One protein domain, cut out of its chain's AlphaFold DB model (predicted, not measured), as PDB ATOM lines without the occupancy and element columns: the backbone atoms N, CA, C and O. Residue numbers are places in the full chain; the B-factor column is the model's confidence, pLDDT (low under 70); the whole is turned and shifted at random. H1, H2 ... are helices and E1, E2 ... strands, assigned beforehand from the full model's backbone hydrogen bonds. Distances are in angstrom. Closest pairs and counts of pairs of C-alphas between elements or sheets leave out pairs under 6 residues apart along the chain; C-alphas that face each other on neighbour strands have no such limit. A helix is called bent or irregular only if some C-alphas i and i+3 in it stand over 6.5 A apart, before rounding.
ATOM      1  N   VAL A  38     177.962 217.232 128.721       95.44
ATOM      2  CA  VAL A  38     177.351 218.549 128.527       95.44
ATOM      3  C   VAL A  38     178.199 219.624 129.194       95.44
ATOM      4  O   VAL A  38     178.896 219.367 130.179       95.44
ATOM      5  N   LEU A  39     178.141 220.838 128.651       95.69
ATOM      6  CA  LEU A  39     178.781 222.007 129.244       95.69
ATOM      7  C   LEU A  39     177.737 222.832 129.985       95.69
ATOM      8  O   LEU A  39     176.740 223.248 129.394       95.69
ATOM      9  N   LEU A  40     177.972 223.050 131.274       95.50
ATOM     10  CA  LEU A  40     177.151 223.899 132.125       95.50
ATOM     11  C   LEU A  40     177.967 225.116 132.533       95.50
ATOM     12  O   LEU A  40     179.106 224.986 132.968       95.50
ATOM     13  N   GLU A  41     177.376 226.290 132.416       95.12
ATOM     14  CA  GLU A  41     177.957 227.533 132.902       95.12
ATOM     15  C   GLU A  41     177.309 227.872 134.236       95.12
ATOM     16  O   GLU A  41     176.091 227.765 134.386       95.12
ATOM     17  N   VAL A  42     178.116 228.276 135.209       93.81
ATOM     18  CA  VAL A  42     177.645 228.714 136.522       93.81
ATOM     19  C   VAL A  42     178.027 230.174 136.690       93.81
ATOM     20  O   VAL A  42     179.171 230.551 136.436       93.81
ATOM     21  N   SER A  43     177.068 231.001 137.094       92.81
ATOM     22  CA  SER A  43     177.284 232.425 137.307       92.81
ATOM     23  C   SER A  43     178.037 232.685 138.607       92.81
ATOM     24  O   SER A  43     178.065 231.852 139.519       92.81
ATOM     25  N   CYS A  44     178.558 233.898 138.741       90.50
ATOM     26  CA  CYS A  44     178.999 234.400 140.036       90.50
ATOM     27  C   CYS A  44     177.820 234.404 141.038       90.50
ATOM     28  O   CYS A  44     176.662 234.584 140.630       90.50
ATOM     29  N   PRO A  45     178.074 234.193 142.345       88.94
ATOM     30  CA  PRO A  45     177.071 234.367 143.377       88.94
ATOM     31  C   PRO A  45     176.532 235.791 143.325       88.94
ATOM     32  O   PRO A  45     177.298 236.751 143.319       88.94
ATOM     33  N   ASN A  46     175.211 235.925 143.328       88.00
ATOM     34  CA  ASN A  46     174.583 237.237 143.449       88.00
ATOM     35  C   ASN A  46     174.746 237.816 144.871       88.00
ATOM     36  O   ASN A  46     175.325 237.189 145.762       88.00
ATOM     37  N   GLU A  47     174.167 238.991 145.118       86.06
ATOM     38  CA  GLU A  47     174.140 239.634 146.443       86.06
ATOM     39  C   GLU A  47     173.591 238.708 147.544       86.06
ATOM     40  O   GLU A  47     174.061 238.720 148.679       86.06
ATOM     41  N   LYS A  48     172.649 237.823 147.187       87.81
ATOM     42  CA  LYS A  48     172.056 236.810 148.079       87.81
ATOM     43  C   LYS A  48     172.903 235.536 148.196       87.81
ATOM     44  O   LYS A  48     172.424 234.538 148.732       87.81
ATOM     45  N   LYS A  49     174.127 235.540 147.663       87.75
ATOM     46  CA  LYS A  49     175.068 234.409 147.614       87.75
ATOM     47  C   LYS A  49     174.485 233.156 146.943       87.75
ATOM     48  O   LYS A  49     174.911 232.034 147.227       87.75
ATOM     49  N   LYS A  50     173.515 233.337 146.040       90.50
ATOM     50  CA  LYS A  50     172.931 232.260 145.233       90.50
ATOM     51  C   LYS A  50     173.637 232.162 143.895       90.50
ATOM     52  O   LYS A  50     173.839 233.174 143.225       90.50
ATOM     53  N   LEU A  51     173.971 230.934 143.516       91.81
ATOM     54  CA  LEU A  51     174.461 230.625 142.181       91.81
ATOM     55  C   LEU A  51     173.288 230.548 141.206       91.81
ATOM     56  O   LEU A  51     172.153 230.222 141.575       91.81
ATOM     57  N   ARG A  52     173.587 230.813 139.942       93.94
ATOM     58  CA  ARG A  52     172.726 230.451 138.825       93.94
ATOM     59  C   ARG A  52     173.515 229.576 137.881       93.94
ATOM     60  O   ARG A  52     174.740 229.625 137.864       93.94
ATOM     61  N   TRP A  53     172.819 228.768 137.109       95.06
ATOM     62  CA  TRP A  53     173.442 227.927 136.105       95.06
ATOM     63  C   TRP A  53     172.647 227.976 134.813       95.06
ATOM     64  O   TRP A  53     171.448 228.249 134.813       95.06
ATOM     65  N   ARG A  54     173.304 227.694 133.702       95.38
ATOM     66  CA  ARG A  54     172.657 227.481 132.412       95.38
ATOM     67  C   ARG A  54     173.435 226.452 131.624       95.38
ATOM     68  O   ARG A  54     174.553 226.085 131.989       95.38
ATOM     69  N   VAL A  55     172.837 225.970 130.550       95.38
ATOM     70  CA  VAL A  55     173.585 225.168 129.596       95.38
ATOM     71  C   VAL A  55     174.409 226.102 128.707       95.38
ATOM     72  O   VAL A  55     173.924 227.165 128.333       95.38
ATOM     73  N   ALA A  56     175.654 225.750 128.384       94.25
ATOM     74  CA  ALA A  56     176.482 226.588 127.517       94.25
ATOM     75  C   ALA A  56     175.794 226.807 126.156       94.25
ATOM     76  O   ALA A  56     175.291 225.850 125.556       94.25
ATOM     77  N   GLY A  57     175.770 228.062 125.701       91.12
ATOM     78  CA  GLY A  57     175.029 228.506 124.512       91.12
ATOM     79  C   GLY A  57     173.590 228.956 124.791       91.12
ATOM     80  O   GLY A  57     172.938 229.502 123.908       91.12
ATOM     81  N   GLU A  58     173.083 228.764 126.008       92.69
ATOM     82  CA  GLU A  58     171.769 229.256 126.404       92.69
ATOM     83  C   GLU A  58     171.837 230.702 126.913       92.69
ATOM     84  O   GLU A  58     172.794 231.106 127.568       92.69
ATOM     85  N   GLU A  59     170.793 231.492 126.666       90.94
ATOM     86  CA  GLU A  59     170.704 232.861 127.190       90.94
ATOM     87  C   GLU A  59     170.113 232.895 128.607       90.94
ATOM     88  O   GLU A  59     170.517 233.703 129.442       90.94
ATOM     89  N   THR A  60     169.176 231.987 128.903       93.00
ATOM     90  CA  THR A  60     168.404 232.001 130.152       93.00
ATOM     91  C   THR A  60     169.106 231.283 131.305       93.00
ATOM     92  O   THR A  60     169.446 230.100 131.237       93.00
ATOM     93  N   TRP A  61     169.273 232.006 132.410       94.25
ATOM     94  CA  TRP A  61     169.840 231.491 133.654       94.25
ATOM     95  C   TRP A  61     168.781 230.834 134.540       94.25
ATOM     96  O   TRP A  61     167.702 231.383 134.758       94.25
ATOM     97  N   GLN A  62     169.121 229.687 135.123       93.38
ATOM     98  CA  GLN A  62     168.325 228.995 136.131       93.38
ATOM     99  C   GLN A  62     168.859 229.281 137.529       93.38
ATOM    100  O   GLN A  62     170.056 229.174 137.790       93.38
ATOM    101  N   ASN A  63     167.961 229.626 138.449       93.19
ATOM    102  CA  ASN A  63     168.329 229.893 139.834       93.19
ATOM    103  C   ASN A  63     168.534 228.600 140.613       93.19
ATOM    104  O   ASN A  63     167.693 227.701 140.559       93.19
ATOM    105  N   CYS A  64     169.601 228.548 141.408       92.44
ATOM    106  CA  CYS A  64     169.728 227.505 142.408       92.44
ATOM    107  C   CYS A  64     168.803 227.748 143.598       92.44
ATOM    108  O   CYS A  64     168.629 228.874 144.079       92.44
ATOM    109  N   SER A  65     168.198 226.661 144.076       89.12
ATOM    110  CA  SER A  65     167.346 226.658 145.266       89.12
ATOM    111  C   SER A  65     168.149 227.061 146.513       89.12
ATOM    112  O   SER A  65     167.642 227.818 147.348       89.12
ATOM    113  N   PHE A  66     169.426 226.676 146.563       87.88
ATOM    114  CA  PHE A  66     170.392 226.977 147.621       87.88
ATOM    115  C   PHE A  66     171.623 227.752 147.112       87.88
ATOM    116  O   PHE A  66     171.930 227.769 145.918       87.88
ATOM    117  N   GLY A  67     172.297 228.449 148.025       86.62
ATOM    118  CA  GLY A  67     173.495 229.245 147.770       86.62
ATOM    119  C   GLY A  67     174.792 228.566 148.205       86.62
ATOM    120  O   GLY A  67     174.799 227.457 148.734       86.62
ATOM    121  N   VAL A  68     175.913 229.266 148.012       85.25
ATOM    122  CA  VAL A  68     177.257 228.748 148.350       85.25
ATOM    123  C   VAL A  68     177.443 228.478 149.848       85.25
ATOM    124  O   VAL A  68     178.217 227.608 150.231       85.25
ATOM    125  N   ASN A  69     176.694 229.181 150.702       85.56
ATOM    126  CA  ASN A  69     176.747 229.010 152.156       85.56
ATOM    127  C   ASN A  69     175.963 227.783 152.647       85.56
ATOM    128  O   ASN A  69     176.165 227.333 153.772       85.56
ATOM    129  N   ASP A  70     175.089 227.219 151.810       85.12
ATOM    130  CA  ASP A  70     174.223 226.097 152.180       85.12
ATOM    131  C   ASP A  70     174.912 224.730 152.010       85.12
ATOM    132  O   ASP A  70     174.305 223.701 152.303       85.12
ATOM    133  N   MET A  71     176.177 224.700 151.565       80.50
ATOM    134  CA  MET A  71     176.917 223.475 151.223       80.50
ATOM    135  C   MET A  71     176.891 222.419 152.339       80.50
ATOM    136  O   MET A  71     176.680 221.236 152.075       80.50
ATOM    137  N   PHE A  72     177.044 222.838 153.597       76.19
ATOM    138  CA  PHE A  72     177.048 221.934 154.755       76.19
ATOM    139  C   PHE A  72     175.655 221.382 155.113       76.19
ATOM    140  O   PHE A  72     175.551 220.430 155.885       76.19
ATOM    141  N   GLY A  73     174.585 221.950 154.547       76.81
ATOM    142  CA  GLY A  73     173.190 221.581 154.801       76.81
ATOM    143  C   GLY A  73     172.514 220.788 153.678       76.81
ATOM    144  O   GLY A  73     171.312 220.538 153.766       76.81
ATOM    145  N   LEU A  74     173.242 220.391 152.625       74.75
ATOM    146  CA  LEU A  74     172.664 219.726 151.441       74.75
ATOM    147  C   LEU A  74     172.269 218.257 151.657       74.75
ATOM    148  O   LEU A  74     171.692 217.633 150.765       74.75
ATOM    149  N   SER A  75     172.537 217.690 152.835       65.50
ATOM    150  CA  SER A  75     172.142 216.318 153.151       65.50
ATOM    151  C   SER A  75     170.617 216.158 153.064       65.50
ATOM    152  O   SER A  75     169.872 216.722 153.862       65.50
ATOM    153  N   GLY A  76     170.146 215.396 152.071       63.19
ATOM    154  CA  GLY A  76     168.747 214.975 151.947       63.19
ATOM    155  C   GLY A  76     167.784 215.953 151.261       63.19
ATOM    156  O   GLY A  76     166.586 215.685 151.258       63.19
ATOM    157  N   LYS A  77     168.261 217.056 150.662       60.31
ATOM    158  CA  LYS A  77     167.403 218.075 150.014       60.31
ATOM    159  C   LYS A  77     167.332 218.003 148.480       60.31
ATOM    160  O   LYS A  77     166.926 218.972 147.848       60.31
ATOM    161  N   TYR A  78     167.681 216.877 147.866       69.50
ATOM    162  CA  TYR A  78     167.570 216.705 146.410       69.50
ATOM    163  C   TYR A  78     166.137 216.313 146.030       69.50
ATOM    164  O   TYR A  78     165.853 215.154 145.740       69.50
ATOM    165  N   GLY A  79     165.216 217.275 146.124       67.12
ATOM    166  CA  GLY A  79     163.812 217.068 145.765       67.12
ATOM    167  C   GLY A  79     163.575 217.177 144.261       67.12
ATOM    168  O   GLY A  79     162.641 216.577 143.733       67.12
ATOM    169  N   SER A  80     164.433 217.926 143.567       76.88
ATOM    170  CA  SER A  80     164.334 218.169 142.140       76.88
ATOM    171  C   SER A  80     165.643 217.829 141.416       76.88
ATOM    172  O   SER A  80     166.736 217.948 141.971       76.88
ATOM    173  N   PRO A  81     165.578 217.433 140.144       71.56
ATOM    174  CA  PRO A  81     166.778 217.118 139.383       71.56
ATOM    175  C   PRO A  81     167.667 218.346 139.104       71.56
ATOM    176  O   PRO A  81     168.881 218.210 138.949       71.56
ATOM    177  N   SER A  82     167.105 219.561 139.118       79.56
ATOM    178  CA  SER A  82     167.882 220.804 139.041       79.56
ATOM    179  C   SER A  82     168.681 221.067 140.320       79.56
ATOM    180  O   SER A  82     169.736 221.700 140.247       79.56
ATOM    181  N   ASP A  83     168.265 220.511 141.465       87.19
ATOM    182  CA  ASP A  83     169.057 220.559 142.697       87.19
ATOM    183  C   ASP A  83     170.381 219.802 142.542       87.19
ATOM    184  O   ASP A  83     171.376 220.200 143.144       87.19
ATOM    185  N   SER A  84     170.437 218.759 141.701       88.56
ATOM    186  CA  SER A  84     171.685 218.023 141.446       88.56
ATOM    187  C   SER A  84     172.729 218.897 140.743       88.56
ATOM    188  O   SER A  84     173.897 218.900 141.130       88.56
ATOM    189  N   VAL A  85     172.300 219.712 139.773       90.31
ATOM    190  CA  VAL A  85     173.165 220.676 139.080       90.31
ATOM    191  C   VAL A  85     173.688 221.715 140.061       90.31
ATOM    192  O   VAL A  85     174.881 222.003 140.091       90.31
ATOM    193  N   CYS A  86     172.802 222.238 140.906       92.31
ATOM    194  CA  CYS A  86     173.166 223.211 141.925       92.31
ATOM    195  C   CYS A  86     174.122 222.642 142.970       92.31
ATOM    196  O   CYS A  86     175.016 223.350 143.426       92.31
ATOM    197  N   ALA A  87     173.991 221.359 143.307       91.00
ATOM    198  CA  ALA A  87     174.871 220.695 144.260       91.00
ATOM    199  C   ALA A  87     176.290 220.614 143.708       91.00
ATOM    200  O   ALA A  87     177.242 220.993 144.387       91.00
ATOM    201  N   TRP A  88     176.415 220.197 142.444       91.81
ATOM    202  CA  TRP A  88     177.686 220.194 141.729       91.81
ATOM    203  C   TRP A  88     178.261 221.598 141.581       91.81
ATOM    204  O   TRP A  88     179.443 221.793 141.842       91.81
ATOM    205  N   ALA A  89     177.433 222.578 141.215       91.88
ATOM    206  CA  ALA A  89     177.850 223.967 141.089       91.88
ATOM    207  C   ALA A  89     178.418 224.503 142.407       91.88
ATOM    208  O   ALA A  89     179.519 225.037 142.397       91.88
ATOM    209  N   VAL A  90     177.726 224.308 143.533       90.69
ATOM    210  CA  VAL A  90     178.192 224.746 144.860       90.69
ATOM    211  C   VAL A  90     179.445 223.993 145.300       90.69
ATOM    212  O   VAL A  90     180.372 224.621 145.795       90.69
ATOM    213  N   PHE A  91     179.499 222.675 145.095       89.81
ATOM    214  CA  PHE A  91     180.652 221.854 145.478       89.81
ATOM    215  C   PHE A  91     181.920 222.215 144.691       89.81
ATOM    216  O   PHE A  91     183.020 222.198 145.238       89.81
ATOM    217  N   MET A  92     181.762 222.537 143.406       89.94
ATOM    218  CA  MET A  92     182.866 222.879 142.506       89.94
ATOM    219  C   MET A  92     183.189 224.372 142.510       89.94
ATOM    220  O   MET A  92     184.236 224.764 141.993       89.94
ATOM    221  N   TYR A  93     182.310 225.208 143.068       86.56
ATOM    222  CA  TYR A  93     182.579 226.628 143.208       86.56
ATOM    223  C   TYR A  93     183.768 226.794 144.159       86.56
ATOM    224  O   TYR A  93     183.687 226.354 145.310       86.56
ATOM    225  N   PRO A  94     184.882 227.402 143.717       77.00
ATOM    226  CA  PRO A  94     186.040 227.581 144.573       77.00
ATOM    227  C   PRO A  94     185.607 228.378 145.799       77.00
ATOM    228  O   PRO A  94     185.102 229.498 145.692       77.00
ATOM    229  N   SER A  95     185.747 227.768 146.977       66.19
ATOM    230  CA  SER A  95     185.342 228.405 148.221       66.19
ATOM    231  C   SER A  95     186.068 229.753 148.333       66.19
ATOM    232  O   SER A  95     187.296 229.769 148.190       66.19
ATOM    233  N   PRO A  96     185.375 230.865 148.633       57.69
ATOM    234  CA  PRO A  96     185.981 232.197 148.713       57.69
ATOM    235  C   PRO A  96     186.992 232.356 149.863       57.69
ATOM    236  O   PRO A  96     187.522 233.440 150.066       57.69
ATOM    237  N   VAL A  97     187.312 231.280 150.589       50.62
ATOM    238  CA  VAL A  97     188.196 231.228 151.767       50.62
ATOM    239  C   VAL A  97     189.643 231.665 151.463       50.62
ATOM    240  O   VAL A  97     190.487 231.629 152.349       50.62
ATOM    241  N   THR A 108     175.729 240.327 137.319       71.06
ATOM    242  CA  THR A 108     175.150 239.111 137.903       71.06
ATOM    243  C   THR A 108     175.215 237.921 136.936       71.06
ATOM    244  O   THR A 108     175.320 236.777 137.382       71.06
ATOM    245  N   ASP A 109     175.175 238.176 135.625       83.50
ATOM    246  CA  ASP A 109     175.176 237.187 134.543       83.50
ATOM    247  C   ASP A 109     176.583 236.796 134.032       83.50
ATOM    248  O   ASP A 109     176.695 236.112 133.015       83.50
ATOM    249  N   ALA A 110     177.662 237.205 134.708       88.75
ATOM    250  CA  ALA A 110     179.016 236.773 134.365       88.75
ATOM    251  C   ALA A 110     179.227 235.287 134.705       88.75
ATOM    252  O   ALA A 110     178.868 234.822 135.792       88.75
ATOM    253  N   VAL A 111     179.835 234.543 133.776       91.06
ATOM    254  CA  VAL A 111     180.188 233.128 133.960       91.06
ATOM    255  C   VAL A 111     181.382 233.038 134.911       91.06
ATOM    256  O   VAL A 111     182.474 233.495 134.591       91.06
ATOM    257  N   ALA A 112     181.183 232.430 136.078       89.62
ATOM    258  CA  ALA A 112     182.238 232.198 137.061       89.62
ATOM    259  C   ALA A 112     183.081 230.968 136.726       89.62
ATOM    260  O   ALA A 112     184.298 230.967 136.900       89.62
ATOM    261  N   LEU A 113     182.413 229.896 136.300       91.19
ATOM    262  CA  LEU A 113     183.047 228.627 135.972       91.19
ATOM    263  C   LEU A 113     182.204 227.854 134.959       91.19
ATOM    264  O   LEU A 113     180.973 227.940 134.947       91.19
ATOM    265  N   THR A 114     182.887 227.035 134.167       94.38
ATOM    266  CA  THR A 114     182.261 226.094 133.240       94.38
ATOM    267  C   THR A 114     182.508 224.675 133.735       94.38
ATOM    268  O   THR A 114     183.651 224.260 133.933       94.38
ATOM    269  N   LEU A 115     181.440 223.913 133.940       94.75
ATOM    270  CA  LEU A 115     181.486 222.498 134.285       94.75
ATOM    271  C   LEU A 115     181.309 221.648 133.033       94.75
ATOM    272  O   LEU A 115     180.406 221.875 132.230       94.75
ATOM    273  N   LYS A 116     182.134 220.613 132.904       96.19
ATOM    274  CA  LYS A 116     181.898 219.493 131.999       96.19
ATOM    275  C   LYS A 116     181.255 218.371 132.803       96.19
ATOM    276  O   LYS A 116     181.918 217.777 133.651       96.19
ATOM    277  N   CYS A 117     179.976 218.116 132.558       95.75
ATOM    278  CA  CYS A 117     179.203 217.126 133.297       95.75
ATOM    279  C   CYS A 117     178.803 215.951 132.406       95.75
ATOM    280  O   CYS A 117     178.284 216.155 131.311       95.75
ATOM    281  N   GLY A 118     179.023 214.732 132.885       94.50
ATOM    282  CA  GLY A 118     178.464 213.510 132.328       94.50
ATOM    283  C   GLY A 118     176.984 213.376 132.677       94.50
ATOM    284  O   GLY A 118     176.553 213.720 133.784       94.50
ATOM    285  N   THR A 119     176.197 212.916 131.713       93.31
ATOM    286  CA  THR A 119     174.775 212.608 131.880       93.31
ATOM    287  C   THR A 119     174.323 211.592 130.830       93.31
ATOM    288  O   THR A 119     175.039 211.320 129.866       93.31
ATOM    289  N   ASP A 120     173.124 211.040 130.991       90.88
ATOM    290  CA  ASP A 120     172.530 210.135 130.010       90.88
ATOM    291  C   ASP A 120     172.115 210.889 128.737       90.88
ATOM    292  O   ASP A 120     171.571 211.998 128.800       90.88
ATOM    293  N   ASN A 121     172.258 210.247 127.575       90.44
ATOM    294  CA  ASN A 121     171.810 210.774 126.275       90.44
ATOM    295  C   ASN A 121     170.285 210.998 126.160       90.44
ATOM    296  O   ASN A 121     169.812 211.626 125.215       90.44
ATOM    297  N   ASN A 122     169.508 210.511 127.126       87.69
ATOM    298  CA  ASN A 122     168.065 210.722 127.225       87.69
ATOM    299  C   ASN A 122     167.681 211.695 128.350       87.69
ATOM    300  O   ASN A 122     166.492 211.939 128.564       87.69
ATOM    301  N   SER A 123     168.658 212.257 129.066       88.75
ATOM    302  CA  SER A 123     168.415 213.209 130.151       88.75
ATOM    303  C   SER A 123     167.826 214.525 129.631       88.75
ATOM    304  O   SER A 123     168.164 214.999 128.542       88.75
ATOM    305  N   GLY A 124     166.983 215.172 130.445       88.75
ATOM    306  CA  GLY A 124     166.495 216.523 130.147       88.75
ATOM    307  C   GLY A 124     167.626 217.548 129.964       88.75
ATOM    308  O   GLY A 124     167.527 218.418 129.100       88.75
ATOM    309  N   VAL A 125     168.740 217.414 130.702       90.44
ATOM    310  CA  VAL A 125     169.903 218.313 130.565       90.44
ATOM    311  C   VAL A 125     170.577 218.145 129.204       90.44
ATOM    312  O   VAL A 125     170.859 219.145 128.547       90.44
ATOM    313  N   TYR A 126     170.792 216.911 128.740       91.62
ATOM    314  CA  TYR A 126     171.374 216.674 127.418       91.62
ATOM    315  C   TYR A 126     170.460 217.138 126.285       91.62
ATOM    316  O   TYR A 126     170.933 217.782 125.349       91.62
ATOM    317  N   LYS A 127     169.146 216.898 126.384       91.31
ATOM    318  CA  LYS A 127     168.176 217.434 125.414       91.31
ATOM    319  C   LYS A 127     168.248 218.963 125.346       91.31
ATOM    320  O   LYS A 127     168.316 219.521 124.253       91.31
ATOM    321  N   ARG A 128     168.320 219.640 126.499       90.81
ATOM    322  CA  ARG A 128     168.492 221.101 126.578       90.81
ATOM    323  C   ARG A 128     169.831 221.564 125.998       90.81
ATOM    324  O   ARG A 128     169.869 222.554 125.278       90.81
ATOM    325  N   TRP A 129     170.910 220.823 126.240       93.00
ATOM    326  CA  TRP A 129     172.226 221.095 125.655       93.00
ATOM    327  C   TRP A 129     172.252 220.951 124.139       93.00
ATOM    328  O   TRP A 129     172.809 221.813 123.459       93.00
ATOM    329  N   LEU A 130     171.596 219.921 123.604       91.75
ATOM    330  CA  LEU A 130     171.401 219.778 122.167       91.75
ATOM    331  C   LEU A 130     170.638 220.971 121.588       91.75
ATOM    332  O   LEU A 130     170.982 221.403 120.493       91.75
ATOM    333  N   ILE A 131     169.650 221.511 122.315       90.19
ATOM    334  CA  ILE A 131     168.912 222.720 121.917       90.19
ATOM    335  C   ILE A 131     169.791 223.956 121.885       90.19
ATOM    336  O   ILE A 131     169.786 224.668 120.887       90.19
ATOM    337  N   ALA A 132     170.587 224.172 122.923       90.75
ATOM    338  CA  ALA A 132     171.477 225.323 122.982       90.75
ATOM    339  C   ALA A 132     172.615 225.268 121.940       90.75
ATOM    340  O   ALA A 132     173.059 226.308 121.469       90.75
ATOM    341  N   ASN A 133     173.095 224.071 121.572       88.69
ATOM    342  CA  ASN A 133     174.306 223.917 120.750       88.69
ATOM    343  C   ASN A 133     174.062 223.501 119.293       88.69
ATOM    344  O   ASN A 133     174.992 223.552 118.487       88.69
ATOM    345  N   LYS A 134     172.848 223.084 118.912       84.81
ATOM    346  CA  LYS A 134     172.527 222.827 117.501       84.81
ATOM    347  C   LYS A 134     171.901 224.062 116.866       84.81
ATOM    348  O   LYS A 134     170.822 224.488 117.245       84.81
ATOM    349  N   SER A 135     172.531 224.548 115.803       62.12
ATOM    350  CA  SER A 135     172.030 225.636 114.953       62.12
ATOM    351  C   SER A 135     170.877 225.241 114.015       62.12
ATOM    352  O   SER A 135     170.371 226.092 113.293       62.12
ATOM    353  N   ASN A 136     170.456 223.968 113.994       56.53
ATOM    354  CA  ASN A 136     169.368 223.489 113.135       56.53
ATOM    355  C   ASN A 136     168.059 223.363 113.923       56.53
ATOM    356  O   ASN A 136     167.769 222.338 114.544       56.53
ATOM    357  N   THR A 137     167.283 224.441 113.857       55.28
ATOM    358  CA  THR A 137     166.037 224.741 114.578       55.28
ATOM    359  C   THR A 137     164.900 223.729 114.352       55.28
ATOM    360  O   THR A 137     164.023 223.587 115.204       55.28
ATOM    361  N   ASP A 138     164.917 222.959 113.260       55.12
ATOM    362  CA  ASP A 138     163.720 222.236 112.796       55.12
ATOM    363  C   ASP A 138     163.450 220.872 113.465       55.12
ATOM    364  O   ASP A 138     162.337 220.359 113.375       55.12
ATOM    365  N   GLN A 139     164.412 220.269 114.175       51.22
ATOM    366  CA  GLN A 139     164.214 218.950 114.820       51.22
ATOM    367  C   GLN A 139     163.895 219.002 116.323       51.22
ATOM    368  O   GLN A 139     163.690 217.960 116.945       51.22
ATOM    369  N   LEU A 140     163.850 220.189 116.930       52.06
ATOM    370  CA  LEU A 140     163.956 220.327 118.388       52.06
ATOM    371  C   LEU A 140     162.720 220.879 119.099       52.06
ATOM    372  O   LEU A 140     162.588 220.681 120.307       52.06
ATOM    373  N   ALA A 141     161.782 221.487 118.372       54.94
ATOM    374  CA  ALA A 141     160.552 222.031 118.954       54.94
ATOM    375  C   ALA A 141     159.668 220.961 119.635       54.94
ATOM    376  O   ALA A 141     158.844 221.290 120.483       54.94
ATOM    377  N   ALA A 142     159.866 219.676 119.322       52.44
ATOM    378  CA  ALA A 142     159.149 218.565 119.950       52.44
ATOM    379  C   ALA A 142     159.803 218.036 121.246       52.44
ATOM    380  O   ALA A 142     159.196 217.223 121.939       52.44
ATOM    381  N   ALA A 143     161.027 218.465 121.584       51.59
ATOM    382  CA  ALA A 143     161.804 217.912 122.700       51.59
ATOM    383  C   ALA A 143     161.761 218.756 123.987       51.59
ATOM    384  O   ALA A 143     162.262 218.306 125.016       51.59
ATOM    385  N   ALA A 144     161.129 219.936 123.965       52.97
ATOM    386  CA  ALA A 144     160.923 220.796 125.138       52.97
ATOM    387  C   ALA A 144     159.788 220.298 126.062       52.97
ATOM    388  O   ALA A 144     159.071 221.089 126.676       52.97
ATOM    389  N   GLY A 145     159.600 218.978 126.140       55.41
ATOM    390  CA  GLY A 145     158.760 218.362 127.159       55.41
ATOM    391  C   GLY A 145     159.371 218.603 128.536       55.41
ATOM    392  O   GLY A 145     160.590 218.695 128.668       55.41
ATOM    393  N   SER A 146     158.520 218.711 129.553       60.00
ATOM    394  CA  SER A 146     158.838 218.954 130.968       60.00
ATOM    395  C   SER A 146     159.620 217.812 131.639       60.00
ATOM    396  O   SER A 146     159.375 217.487 132.803       60.00
ATOM    397  N   ASP A 147     160.507 217.153 130.900       63.62
ATOM    398  CA  ASP A 147     161.289 216.044 131.395       63.62
ATOM    399  C   ASP A 147     162.217 216.549 132.505       63.62
ATOM    400  O   ASP A 147     162.910 217.560 132.331       63.62
ATOM    401  N   PRO A 148     162.253 215.850 133.650       67.69
ATOM    402  CA  PRO A 148     163.163 216.184 134.726       67.69
ATOM    403  C   PRO A 148     164.602 216.261 134.182       67.69
ATOM    404  O   PRO A 148     165.002 215.377 133.413       67.69
ATOM    405  N   PRO A 149     165.394 217.290 134.543       64.25
ATOM    406  CA  PRO A 149     166.794 217.366 134.143       64.25
ATOM    407  C   PRO A 149     167.529 216.136 134.681       64.25
ATOM    408  O   PRO A 149     167.840 216.081 135.855       64.25
ATOM    409  N   GLY A 150     167.712 215.102 133.860       74.50
ATOM    410  CA  GLY A 150     168.199 213.799 134.326       74.50
ATOM    411  C   GLY A 150     169.471 213.890 135.176       74.50
ATOM    412  O   GLY A 150     170.191 214.887 135.151       74.50
ATOM    413  N   THR A 151     169.733 212.848 135.957       82.50
ATOM    414  CA  THR A 151     170.815 212.838 136.945       82.50
ATOM    415  C   THR A 151     172.174 213.125 136.295       82.50
ATOM    416  O   THR A 151     172.533 212.529 135.279       82.50
ATOM    417  N   LEU A 152     172.945 214.040 136.888       89.88
ATOM    418  CA  LEU A 152     174.350 214.235 136.531       89.88
ATOM    419  C   LEU A 152     175.205 213.188 137.247       89.88
ATOM    420  O   LEU A 152     175.154 213.073 138.473       89.88
ATOM    421  N   THR A 153     176.003 212.439 136.492       90.06
ATOM    422  CA  THR A 153     176.853 211.355 137.016       90.06
ATOM    423  C   THR A 153     178.159 211.889 137.594       90.06
ATOM    424  O   THR A 153     178.573 211.499 138.689       90.06
ATOM    425  N   ARG A 154     178.824 212.790 136.866       92.69
ATOM    426  CA  ARG A 154     180.129 213.350 137.234       92.69
ATOM    427  C   ARG A 154     180.309 214.720 136.608       92.69
ATOM    428  O   ARG A 154     180.142 214.844 135.405       92.69
ATOM    429  N   CYS A 155     180.753 215.706 137.380       95.06
ATOM    430  CA  CYS A 155     181.182 216.995 136.841       95.06
ATOM    431  C   CYS A 155     182.665 217.248 137.108       95.06
ATOM    432  O   CYS A 155     183.181 216.909 138.171       95.06
ATOM    433  N   THR A 156     183.342 217.879 136.152       95.12
ATOM    434  CA  THR A 156     184.690 218.431 136.313       95.12
ATOM    435  C   THR A 156     184.689 219.907 135.931       95.12
ATOM    436  O   THR A 156     183.990 220.314 135.004       95.12
ATOM    437  N   THR A 157     185.456 220.735 136.641       92.69
ATOM    438  CA  THR A 157     185.693 222.119 136.218       92.69
ATOM    439  C   THR A 157     186.523 222.095 134.942       92.69
ATOM    440  O   THR A 157     187.581 221.463 134.908       92.69
ATOM    441  N   GLN A 158     186.074 222.785 133.898       90.25
ATOM    442  CA  GLN A 158     186.984 223.203 132.842       90.25
ATOM    443  C   GLN A 158     187.730 224.443 133.304       90.25
ATOM    444  O   GLN A 158     187.154 225.317 133.951       90.25
ATOM    445  N   THR A 159     189.014 224.512 132.963       72.69
ATOM    446  CA  THR A 159     189.804 225.730 133.109       72.69
ATOM    447  C   THR A 159     189.119 226.818 132.290       72.69
ATOM    448  O   THR A 159     189.173 226.801 131.062       72.69
TER     449      THR A 159
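AT A GLANCE: This is residues 38 to 97 and 108 to 159 of the 353 residues of the protein "Mucin-like glycoprotein" of Trypanosoma conorhini (UniProt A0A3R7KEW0). A strongly twisted sheet of five strands is curled like part of a barrel round helix H2, which fills its hollow. H3 packs beside E1 and E2 farther along the sheet, short H1 lies near one end of H2, and the long loop after H3 reaches outward. The 112 printed residues hold, along the chain, E1, E2, E3, H1, H2, E4, H3 and E5; the sheet runs E3, E2, E1, E4, E5, all antiparallel, and the class is mixed, helices and strands. The whole is compact, with a radius of gyration of the C-alphas of 13.9 A, yet elongated in outline, spanning 46 by 29 by 23 A.

IN THESE COORDINATES: Find C-alpha 38 at (177.351, 218.549, 128.527), where E1, residues 38 to 43, begins. E2 is residues 50 to 55, 17.2 A long, and E3 is residues 62 to 67. E4, the longest strand, takes residues 111 to 120 over 24.6 A, and E5, residues 152 to 158, ends at C-alpha 158, (186.984, 223.203, 132.842). Look for H2 at residues 81 to 92, starting at C-alpha 81, (166.778, 217.118, 139.383), and running 17.4 A. H1 is residues 68 to 73, and H3 is residues 124 to 133, 14.3 A long.

HOW THE PARTS SIT: Start at E1 and E4, where N 40 and O 115 are 2.9 A apart, within hydrogen-bond range. On the other side of E1, N 43 and O 52 of E2 are 2.8 A apart; E1 and E2 form a hairpin, as do E2 and E3, with N 62 and O 53 at 2.8 A. E1, E2 and E3 make a meander, each strand the antiparallel neighbour of the one before. At the other edge, N 116 of E4 and O 156 of E5 are 2.8 A apart. H2 is on one face of this sheet, in two layers, and the sheet curls round it; the closest C-alphas of H2 and E3 are Cys 86 and Cys 64, 5.5 A. H3 is on the sheet too, with C-alphas Trp 129 and Val 55 of E2 closest at 5.8 A, and is near H2. H1 only grazes the sheet; it touches H2, through residues 87 to 91 of H2 alone, with C-alphas Val 68 and Val 90 closest at 5.4 A, and stands only just about perpendicular at 72 degrees. H1 and H3 are apart. Every O i to N i+4 pair of H3 is within hydrogen-bond range, against 7 of 8 in H2 and 0 of 2 in H1, where 1 of 3 O i to N i+3 pairs is; H1 is irregular, C-alphas 69 and 72 being 7.5 A apart.

THE WHOLE: The C-alphas farthest apart, Val 97 and Asp 138, are 46.9 A from each other. Residues 98 to 107 are not printed, and C-alphas 97 and 108 stand 20.6 A apart across this cut, in the link from H2 to E4. The link from H3 to E5, residues 134 to 151, is long. Mean pLDDT of the printed part is 82.9; look for values under 70 at residues 75 to 79, 95 to 97 and 135 to 149.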